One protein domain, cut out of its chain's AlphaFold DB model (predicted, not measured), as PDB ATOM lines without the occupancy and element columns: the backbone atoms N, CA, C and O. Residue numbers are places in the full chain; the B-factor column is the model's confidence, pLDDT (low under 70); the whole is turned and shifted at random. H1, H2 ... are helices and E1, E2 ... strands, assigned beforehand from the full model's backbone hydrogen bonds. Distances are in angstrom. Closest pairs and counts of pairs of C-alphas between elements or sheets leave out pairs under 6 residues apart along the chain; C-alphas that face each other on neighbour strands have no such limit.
ATOM      1  N   LYS A   5       1.371 -29.682  26.109       92.25
ATOM      2  CA  LYS A   5       0.274 -30.213  26.911       92.25
ATOM      3  C   LYS A   5      -1.025 -29.486  26.557       92.25
ATOM      4  O   LYS A   5      -1.137 -28.270  26.730       92.25
ATOM      5  N   VAL A   6      -2.002 -30.235  26.050       87.81
ATOM      6  CA  VAL A   6      -3.255 -29.722  25.470       87.81
ATOM      7  C   VAL A   6      -4.028 -28.854  26.470       87.81
ATOM      8  O   VAL A   6      -4.464 -27.760  26.126       87.81
ATOM      9  N   SER A   7      -4.097 -29.263  27.739       79.88
ATOM     10  CA  SER A   7      -4.854 -28.559  28.786       79.88
ATOM     11  C   SER A   7      -4.333 -27.157  29.131       79.88
ATOM     12  O   SER A   7      -5.072 -26.344  29.678       79.88
ATOM     13  N   GLU A   8      -3.056 -26.880  28.868       78.50
ATOM     14  CA  GLU A   8      -2.387 -25.647  29.308       78.50
ATOM     15  C   GLU A   8      -2.182 -24.655  28.166       78.50
ATOM     16  O   GLU A   8      -2.068 -23.453  28.399       78.50
ATOM     17  N   SER A   9      -2.094 -25.151  26.932       78.75
ATOM     18  CA  SER A   9      -1.623 -24.356  25.796       78.75
ATOM     19  C   SER A   9      -2.518 -24.436  24.560       78.75
ATOM     20  O   SER A   9      -2.240 -23.734  23.590       78.75
ATOM     21  N   TYR A  10      -3.572 -25.258  24.558       84.69
ATOM     22  CA  TYR A  10      -4.512 -25.314  23.437       84.69
ATOM     23  C   TYR A  10      -5.584 -24.222  23.554       84.69
ATOM     24  O   TYR A  10      -6.025 -23.871  24.653       84.69
ATOM     25  N   VAL A  11      -5.989 -23.648  22.420       86.88
ATOM     26  CA  VAL A  11      -7.022 -22.602  22.383       86.88
ATOM     27  C   VAL A  11      -8.360 -23.161  22.868       86.88
ATOM     28  O   VAL A  11      -8.762 -24.256  22.492       86.88
ATOM     29  N   ARG A  12      -9.063 -22.405  23.715       84.00
ATOM     30  CA  ARG A  12     -10.397 -22.791  24.190       84.00
ATOM     31  C   ARG A  12     -11.477 -22.520  23.127       84.00
ATOM     32  O   ARG A  12     -11.377 -21.474  22.477       84.00
ATOM     33  N   PRO A  13     -12.545 -23.347  23.087       82.81
ATOM     34  CA  PRO A  13     -13.746 -23.115  22.285       82.81
ATOM     35  C   PRO A  13     -14.240 -21.666  22.330       82.81
ATOM     36  O   PRO A  13     -14.454 -21.103  23.406       82.81
ATOM     37  N   GLY A  14     -14.422 -21.057  21.159       85.62
ATOM     38  CA  GLY A  14     -14.943 -19.700  20.971       85.62
ATOM     39  C   GLY A  14     -13.879 -18.597  20.889       85.62
ATOM     40  O   GLY A  14     -14.219 -17.439  20.636       85.62
ATOM     41  N   LEU A  15     -12.595 -18.911  21.092       87.62
ATOM     42  CA  LEU A  15     -11.493 -17.948  20.957       87.62
ATOM     43  C   LEU A  15     -10.689 -18.109  19.661       87.62
ATOM     44  O   LEU A  15      -9.851 -17.256  19.367       87.62
ATOM     45  N   GLU A  16     -10.948 -19.154  18.881       91.25
ATOM     46  CA  GLU A  16     -10.173 -19.548  17.704       91.25
ATOM     47  C   GLU A  16     -10.223 -18.475  16.627       91.25
ATOM     48  O   GLU A  16      -9.181 -17.939  16.268       91.25
ATOM     49  N   ALA A  17     -11.419 -18.052  16.207       88.38
ATOM     50  CA  ALA A  17     -11.576 -17.033  15.166       88.38
ATOM     51  C   ALA A  17     -10.937 -15.684  15.550       88.38
ATOM     52  O   ALA A  17     -10.447 -14.943  14.700       88.38
ATOM     53  N   ARG A  18     -10.894 -15.362  16.852       90.00
ATOM     54  CA  ARG A  18     -10.261 -14.134  17.356       90.00
ATOM     55  C   ARG A  18      -8.736 -14.248  17.396       90.00
ATOM     56  O   ARG A  18      -8.031 -13.264  17.165       90.00
ATOM     57  N   LEU A  19      -8.220 -15.423  17.757       89.06
ATOM     58  CA  LEU A  19      -6.789 -15.672  17.942       89.06
ATOM     59  C   LEU A  19      -6.103 -16.203  16.676       89.06
ATOM     60  O   LEU A  19      -4.881 -16.135  16.591       89.06
ATOM     61  N   PHE A  20      -6.840 -16.679  15.683       92.25
ATOM     62  CA  PHE A  20      -6.318 -17.234  14.435       92.25
ATOM     63  C   PHE A  20      -7.286 -16.911  13.280       92.25
ATOM     64  O   PHE A  20      -7.882 -17.818  12.707       92.25
ATOM     65  N   PRO A  21      -7.470 -15.619  12.935       90.12
ATOM     66  CA  PRO A  21      -8.452 -15.202  11.927       90.12
ATOM     67  C   PRO A  21      -8.155 -15.751  10.522       90.12
ATOM     68  O   PRO A  21      -9.075 -15.914   9.728       90.12
ATOM     69  N   ASP A  22      -6.892 -16.073  10.237       91.00
ATOM     70  CA  ASP A  22      -6.439 -16.581   8.937       91.00
ATOM     71  C   ASP A  22      -6.620 -18.106   8.782       91.00
ATOM     72  O   ASP A  22      -6.237 -18.676   7.762       91.00
ATOM     73  N   HIS A  23      -7.170 -18.788   9.794       89.88
ATOM     74  CA  HIS A  23      -7.321 -20.245   9.816       89.88
ATOM     75  C   HIS A  23      -8.770 -20.648  10.135       89.88
ATOM     76  O   HIS A  23      -9.093 -20.926  11.291       89.88
ATOM     77  N   PRO A  24      -9.662 -20.696   9.125       87.50
ATOM     78  CA  PRO A  24     -11.088 -20.968   9.328       87.50
ATOM     79  C   PRO A  24     -11.388 -22.427   9.708       87.50
ATOM     80  O   PRO A  24     -12.451 -22.710  10.256       87.50
ATOM     81  N   HIS A  25     -10.462 -23.349   9.433       92.88
ATOM     82  CA  HIS A  25     -10.604 -24.775   9.717       92.88
ATOM     83  C   HIS A  25      -9.633 -25.201  10.819       92.88
ATOM     84  O   HIS A  25      -8.417 -25.246  10.613       92.88
ATOM     85  N   PHE A  26     -10.181 -25.538  11.983       94.31
ATOM     86  CA  PHE A  26      -9.437 -25.984  13.156       94.31
ATOM     87  C   PHE A  26     -10.105 -27.205  13.794       94.31
ATOM     88  O   PHE A  26     -11.312 -27.401  13.651       94.31
ATOM     89  N   LEU A  27      -9.314 -28.031  14.481       94.44
ATOM     90  CA  LEU A  27      -9.844 -29.153  15.259       94.44
ATOM     91  C   LEU A  27     -10.421 -28.670  16.584       94.44
ATOM     92  O   LEU A  27      -9.877 -27.762  17.213       94.44
ATOM     93  N   SER A  28     -11.499 -29.315  17.026       92.44
ATOM     94  CA  SER A  28     -12.000 -29.105  18.378       92.44
ATOM     95  C   SER A  28     -11.034 -29.702  19.407       92.44
ATOM     96  O   SER A  28     -10.204 -30.562  19.099       92.44
ATOM     97  N   LEU A  29     -11.147 -29.250  20.658       90.88
ATOM     98  CA  LEU A  29     -10.366 -29.802  21.766       90.88
ATOM     99  C   LEU A  29     -10.585 -31.319  21.909       90.88
ATOM    100  O   LEU A  29      -9.625 -32.059  22.124       90.88
ATOM    101  N   ASP A  30     -11.828 -31.774  21.744       93.44
ATOM    102  CA  ASP A  30     -12.207 -33.183  21.867       93.44
ATOM    103  C   ASP A  30     -11.579 -34.033  20.756       93.44
ATOM    104  O   ASP A  30     -11.021 -35.097  21.034       93.44
ATOM    105  N   ASP A  31     -11.550 -33.529  19.518       95.19
ATOM    106  CA  ASP A  31     -10.892 -34.222  18.403       95.19
ATOM    107  C   ASP A  31      -9.376 -34.329  18.618       95.19
ATOM    108  O   ASP A  31      -8.754 -35.344  18.298       95.19
ATOM    109  N   VAL A  32      -8.756 -33.304  19.213       93.69
ATOM    110  CA  VAL A  32      -7.330 -33.348  19.566       93.69
ATOM    111  C   VAL A  32      -7.058 -34.410  20.630       93.69
ATOM    112  O   VAL A  32      -6.068 -35.134  20.508       93.69
ATOM    113  N   TYR A  33      -7.921 -34.553  21.639       95.25
ATOM    114  CA  TYR A  33      -7.803 -35.629  22.629       95.25
ATOM    115  C   TYR A  33      -8.074 -37.016  22.036       95.25
ATOM    116  O   TYR A  33      -7.453 -37.983  22.472       95.25
ATOM    117  N   ALA A  34      -8.921 -37.124  21.009       95.50
ATOM    118  CA  ALA A  34      -9.112 -38.377  20.284       95.50
ATOM    119  C   ALA A  34      -7.827 -38.826  19.561       95.50
ATOM    120  O   ALA A  34      -7.522 -40.018  19.523       95.50
ATOM    121  N   VAL A  35      -7.040 -37.882  19.025       96.25
ATOM    122  CA  VAL A  35      -5.734 -38.174  18.399       96.25
ATOM    123  C   VAL A  35      -4.638 -38.396  19.440       96.25
ATOM    124  O   VAL A  35      -3.796 -39.281  19.281       96.25
ATOM    125  N   PHE A  36      -4.637 -37.599  20.508       96.31
ATOM    126  CA  PHE A  36      -3.626 -37.627  21.563       96.31
ATOM    127  C   PHE A  36      -4.275 -37.852  22.937       96.31
ATOM    128  O   PHE A  36      -4.368 -36.910  23.729       96.31
ATOM    129  N   PRO A  37      -4.654 -39.100  23.280       95.81
ATOM    130  CA  PRO A  37      -5.335 -39.402  24.544       95.81
ATOM    131  C   PRO A  37      -4.523 -39.037  25.790       95.81
ATOM    132  O   PRO A  37      -5.081 -38.742  26.841       95.81
ATOM    133  N   SER A  38      -3.190 -39.012  25.678       94.94
ATOM    134  CA  SER A  38      -2.290 -38.579  26.755       94.94
ATOM    135  C   SER A  38      -2.340 -37.072  27.032       94.94
ATOM    136  O   SER A  38      -1.734 -36.607  27.996       94.94
ATOM    137  N   GLY A  39      -3.002 -36.290  26.174       94.56
ATOM    138  CA  GLY A  39      -3.016 -34.832  26.239       94.56
ATOM    139  C   GLY A  39      -1.670 -34.187  25.906       94.56
ATOM    140  O   GLY A  39      -1.474 -33.019  26.238       94.56
ATOM    141  N   VAL A  40      -0.740 -34.920  25.280       95.69
ATOM    142  CA  VAL A  40       0.587 -34.416  24.901       95.69
ATOM    143  C   VAL A  40       0.805 -34.559  23.397       95.69
ATOM    144  O   VAL A  40       0.839 -35.666  22.862       95.69
ATOM    145  N   ILE A  41       1.016 -33.427  22.724       94.19
ATOM    146  CA  ILE A  41       1.316 -33.355  21.292       94.19
ATOM    147  C   ILE A  41       2.830 -33.229  21.105       94.19
ATOM    148  O   ILE A  41       3.441 -32.239  21.509       94.19
ATOM    149  N   ASN A  42       3.430 -34.221  20.444       94.56
ATOM    150  CA  ASN A  42       4.880 -34.293  20.210       94.56
ATOM    151  C   ASN A  42       5.293 -34.005  18.755       94.56
ATOM    152  O   ASN A  42       6.480 -34.049  18.430       94.56
ATOM    153  N   GLN A  43       4.332 -33.731  17.871       94.94
ATOM    154  CA  GLN A  43       4.554 -33.598  16.429       94.94
ATOM    155  C   GLN A  43       3.981 -32.279  15.906       94.94
ATOM    156  O   GLN A  43       2.930 -31.828  16.357       94.94
ATOM    157  N   LYS A  44       4.680 -31.642  14.951       93.88
ATOM    158  CA  LYS A  44       4.244 -30.362  14.356       93.88
ATOM    159  C   LYS A  44       3.055 -30.536  13.416       93.88
ATOM    160  O   LYS A  44       2.343 -29.569  13.170       93.88
ATOM    161  N   SER A  45       2.878 -31.735  12.884       96.00
ATOM    162  CA  SER A  45       1.768 -32.125  12.030       96.00
ATOM    163  C   SER A  45       1.355 -33.555  12.356       96.00
ATOM    164  O   SER A  45       2.183 -34.341  12.812       96.00
ATOM    165  N   PHE A  46       0.081 -33.872  12.158       96.38
ATOM    166  CA  PHE A  46      -0.501 -35.187  12.423       96.38
ATOM    167  C   PHE A  46      -1.729 -35.407  11.533       96.38
ATOM    168  O   PHE A  46      -2.307 -34.446  11.034       96.38
ATOM    169  N   SER A  47      -2.135 -36.658  11.319       96.12
ATOM    170  CA  SER A  47      -3.310 -36.981  10.500       96.12
ATOM    171  C   SER A  47      -4.514 -37.319  11.376       96.12
ATOM    172  O   SER A  47      -4.389 -38.081  12.331       96.12
ATOM    173  N   HIS A  48      -5.683 -36.774  11.045       96.62
ATOM    174  CA  HIS A  48      -6.945 -37.078  11.716       96.62
ATOM    175  C   HIS A  48      -8.109 -36.950  10.732       96.62
ATOM    176  O   HIS A  48      -8.169 -35.989   9.963       96.62
ATOM    177  N   SER A  49      -9.013 -37.933  10.747       94.62
ATOM    178  CA  SER A  49     -10.188 -37.987   9.861       94.62
ATOM    179  C   SER A  49      -9.848 -37.857   8.369       94.62
ATOM    180  O   SER A  49     -10.556 -37.202   7.616       94.62
ATOM    181  N   GLY A  50      -8.735 -38.464   7.938       94.38
ATOM    182  CA  GLY A  50      -8.283 -38.448   6.539       94.38
ATOM    183  C   GLY A  50      -7.578 -37.160   6.097       94.38
ATOM    184  O   GLY A  50      -7.102 -37.091   4.968       94.38
ATOM    185  N   TYR A  51      -7.454 -36.171   6.981       96.12
ATOM    186  CA  TYR A  51      -6.774 -34.911   6.708       96.12
ATOM    187  C   TYR A  51      -5.476 -34.779   7.497       96.12
ATOM    188  O   TYR A  51      -5.327 -35.350   8.579       96.12
ATOM    189  N   THR A  52      -4.544 -33.990   6.965       96.19
ATOM    190  CA  THR A  52      -3.318 -33.609   7.667       96.19
ATOM    191  C   THR A  52      -3.533 -32.269   8.354       96.19
ATOM    192  O   THR A  52      -3.927 -31.288   7.727       96.19
ATOM    193  N   TRP A  53      -3.254 -32.236   9.647       96.56
ATOM    194  CA  TRP A  53      -3.370 -31.076  10.511       96.56
ATOM    195  C   TRP A  53      -1.983 -30.606  10.914       96.56
ATOM    196  O   TRP A  53      -1.075 -31.411  11.128       96.56
ATOM    197  N   LYS A  54      -1.814 -29.295  11.040       96.50
ATOM    198  CA  LYS A  54      -0.571 -28.650  11.445       96.50
ATOM    199  C   LYS A  54      -0.807 -27.810  12.686       96.50
ATOM    200  O   LYS A  54      -1.780 -27.072  12.786       96.50
ATOM    201  N   LEU A  55       0.116 -27.897  13.631       95.75
ATOM    202  CA  LEU A  55       0.077 -27.097  14.839       95.75
ATOM    203  C   LEU A  55       0.682 -25.714  14.569       95.75
ATOM    204  O   LEU A  55       1.870 -25.595  14.249       95.75
ATOM    205  N   VAL A  56      -0.122 -24.666  14.716       95.50
ATOM    206  CA  VAL A  56       0.307 -23.270  14.582       95.50
ATOM    207  C   VAL A  56       0.436 -22.657  15.968       95.50
ATOM    208  O   VAL A  56      -0.444 -22.814  16.809       95.50
ATOM    209  N   ASN A  57       1.556 -21.977  16.211       95.12
ATOM    210  CA  ASN A  57       1.843 -21.288  17.465       95.12
ATOM    211  C   ASN A  57       1.553 -19.788  17.328       95.12
ATOM    212  O   ASN A  57       1.991 -19.169  16.356       95.12
ATOM    213  N   ARG A  58       0.914 -19.196  18.338       93.00
ATOM    214  CA  ARG A  58       0.823 -17.750  18.530       93.00
ATOM    215  C   ARG A  58       1.332 -17.363  19.919       93.00
ATOM    216  O   ARG A  58       0.859 -17.868  20.935       93.00
ATOM    217  N   LEU A  59       2.259 -16.407  19.955       92.06
ATOM    218  CA  LEU A  59       2.733 -15.801  21.199       92.06
ATOM    219  C   LEU A  59       1.699 -14.791  21.713       92.06
ATOM    220  O   LEU A  59       1.263 -13.904  20.974       92.06
ATOM    221  N   MET A  60       1.312 -14.923  22.976       90.31
ATOM    222  CA  MET A  60       0.369 -14.035  23.658       90.31
ATOM    223  C   MET A  60       1.086 -12.876  24.346       90.31
ATOM    224  O   MET A  60       2.277 -12.941  24.638       90.31
ATOM    225  N   ALA A  61       0.338 -11.811  24.655       84.62
ATOM    226  CA  ALA A  61       0.868 -10.618  25.325       84.62
ATOM    227  C   ALA A  61       1.477 -10.907  26.713       84.62
ATOM    228  O   ALA A  61       2.349 -10.176  27.163       84.62
ATOM    229  N   ASN A  62       1.045 -11.984  27.374       88.25
ATOM    230  CA  ASN A  62       1.600 -12.446  28.649       88.25
ATOM    231  C   ASN A  62       2.876 -13.298  28.496       88.25
ATOM    232  O   ASN A  62       3.364 -13.827  29.487       88.25
ATOM    233  N   GLY A  63       3.395 -13.470  27.274       88.38
ATOM    234  CA  GLY A  63       4.578 -14.286  26.986       88.38
ATOM    235  C   GLY A  63       4.303 -15.784  26.825       88.38
ATOM    236  O   GLY A  63       5.211 -16.523  26.446       88.38
ATOM    237  N   ASN A  64       3.067 -16.246  27.046       89.31
ATOM    238  CA  ASN A  64       2.712 -17.650  26.850       89.31
ATOM    239  C   ASN A  64       2.483 -17.951  25.365       89.31
ATOM    240  O   ASN A  64       1.959 -17.129  24.614       89.31
ATOM    241  N   ASN A  65       2.844 -19.159  24.947       91.81
ATOM    242  CA  ASN A  65       2.533 -19.669  23.617       91.81
ATOM    243  C   ASN A  65       1.209 -20.432  23.666       91.81
ATOM    244  O   ASN A  65       1.032 -21.296  24.525       91.81
ATOM    245  N   ILE A  66       0.308 -20.137  22.736       93.88
ATOM    246  CA  ILE A  66      -0.906 -20.924  22.498       93.88
ATOM    247  C   ILE A  66      -0.827 -21.582  21.133       93.88
ATOM    248  O   ILE A  66      -0.326 -21.003  20.167       93.88
ATOM    249  N   TYR A  67      -1.355 -22.793  21.065       94.38
ATOM    250  CA  TYR A  67      -1.314 -23.627  19.883       94.38
ATOM    251  C   TYR A  67      -2.724 -23.955  19.411       94.38
ATOM    252  O   TYR A  67      -3.613 -24.222  20.221       94.38
ATOM    253  N   LEU A  68      -2.906 -23.959  18.095       95.75
ATOM    254  CA  LEU A  68      -4.129 -24.396  17.430       95.75
ATOM    255  C   LEU A  68      -3.760 -25.407  16.343       95.75
ATOM    256  O   LEU A  68      -2.777 -25.212  15.623       95.75
ATOM    257  N   ALA A  69      -4.522 -26.494  16.235       96.50
ATOM    258  CA  ALA A  69      -4.369 -27.444  15.138       96.50
ATOM    259  C   ALA A  69      -5.235 -26.983  13.964       96.50
ATOM    260  O   ALA A  69      -6.459 -26.970  14.075       96.50
ATOM    261  N   VAL A  70      -4.598 -26.596  12.861       96.19
ATOM    262  CA  VAL A  70      -5.254 -26.066  11.659       96.19
ATOM    263  C   VAL A  70      -5.050 -27.012  10.486       96.19
ATOM    264  O   VAL A  70      -4.067 -27.757  10.447       96.19
ATOM    265  N   LEU A  71      -5.985 -27.012   9.545       95.56
ATOM    266  CA  LEU A  71      -5.925 -27.881   8.373       95.56
ATOM    267  C   LEU A  71      -4.723 -27.507   7.485       95.56
ATOM    268  O   LEU A  71      -4.513 -26.333   7.185       95.56
ATOM    269  N   ASP A  72      -3.914 -28.487   7.074       94.69
ATOM    270  CA  ASP A  72      -2.790 -28.244   6.164       94.69
ATOM    271  C   ASP A  72      -3.283 -28.205   4.711       94.69
ATOM    272  O   ASP A  72      -3.353 -29.220   4.013       94.69
ATOM    273  N   GLU A  73      -3.635 -27.005   4.251       88.88
ATOM    274  CA  GLU A  73      -4.187 -26.777   2.911       88.88
ATOM    275  C   GLU A  73      -3.224 -27.151   1.775       88.88
ATOM    276  O   GLU A  73      -3.668 -27.416   0.657       88.88
ATOM    277  N   SER A  74      -1.919 -27.266   2.052       86.44
ATOM    278  CA  SER A  74      -0.930 -27.691   1.051       86.44
ATOM    279  C   SER A  74      -1.166 -29.119   0.537       86.44
ATOM    280  O   SER A  74      -0.729 -29.472  -0.557       86.44
ATOM    281  N   GLN A  75      -1.882 -29.940   1.312       75.19
ATOM    282  CA  GLN A  75      -2.259 -31.300   0.930       75.19
ATOM    283  C   GLN A  75      -3.594 -31.340   0.177       75.19
ATOM    284  O   GLN A  75      -3.793 -32.211  -0.669       75.19
ATOM    285  N   LEU A  76      -4.490 -30.376   0.422       76.81
ATOM    286  CA  LEU A  76      -5.772 -30.280  -0.286       76.81
ATOM    287  C   LEU A  76      -5.572 -29.945  -1.769       76.81
ATOM    288  O   LEU A  76      -6.301 -30.458  -2.615       76.81
TER     289      LEU A  76
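AT A GLANCE: This is residues 5 to 76 of the 589 residues of the protein "Predicted protein" of Chlamydomonas reinhardtii (UniProt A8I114). A long twisted hairpin, E2 and E3, runs the length of the domain, with the short strand E1 beside the first part of E2; the short helices H1, H2 and H3 and their links cover one face of this small sheet, and H4 sits at the end of E3. The printed part has 72 residues, in the order H1 H2 H3 E1 E2 E3 H4, with a sheet E1 - E2 - E3, antiparallel throughout. The class is mixed, helices and strands; the whole is compact, with a radius of gyration of the C-alphas of 11.7 A and spans of 35 by 28 by 20 A.

HOW THE PARTS SIT: Start at H1, residues 6 to 9, which only grazes the sheet of E1, residues 45 to 48, E2, residues 51 to 59, and E3, residues 65 to 71; the closest C-alphas of H1 and E3 are Ser 9 and Ile 66, 4.8 A apart. H2, residues 16 to 19, only grazes it too, its Glu 16 C-alpha 7.8 A from that of Leu 68, the closest to E3. H3, residues 29 to 35, also only grazes it, with the C-alphas of Val 35 and His 48 the closest to E1 at 6.9 A. The strands form a meander, each the antiparallel neighbour of the one before: in the hairpin E1 and E2 find N 46 and O 53, 2.9 A apart, and in the hairpin E2 and E3 N 54 and O 70, 2.8 A. H4, residues 73 to 76, only grazes the sheet and is apart from H1, H2 and H3. In H3 every O i to N i+4 pair is within hydrogen-bond range; H1, H2 and H4 are too short for such a pair.

IN THESE COORDINATES: Find C-alpha 6 at (-3.255, -29.722, 25.470), where H1 begins, 5.6 A long; H2 is 5.2 A, H3 10.1 A and E1 10.0 A. E2 runs 25.8 A from C-alpha 51 at (-6.774, -34.911, 6.708); E3 is 19.3 A, and H4, 5.0 A, ends at C-alpha 76, (-5.772, -30.280, -0.286).

THE WHOLE: The C-alphas farthest apart, Gly 50 and Asn 62, are 35.5 A apart. The printed part has no cut and no long link, and no printed residue is under 70 in pLDDT.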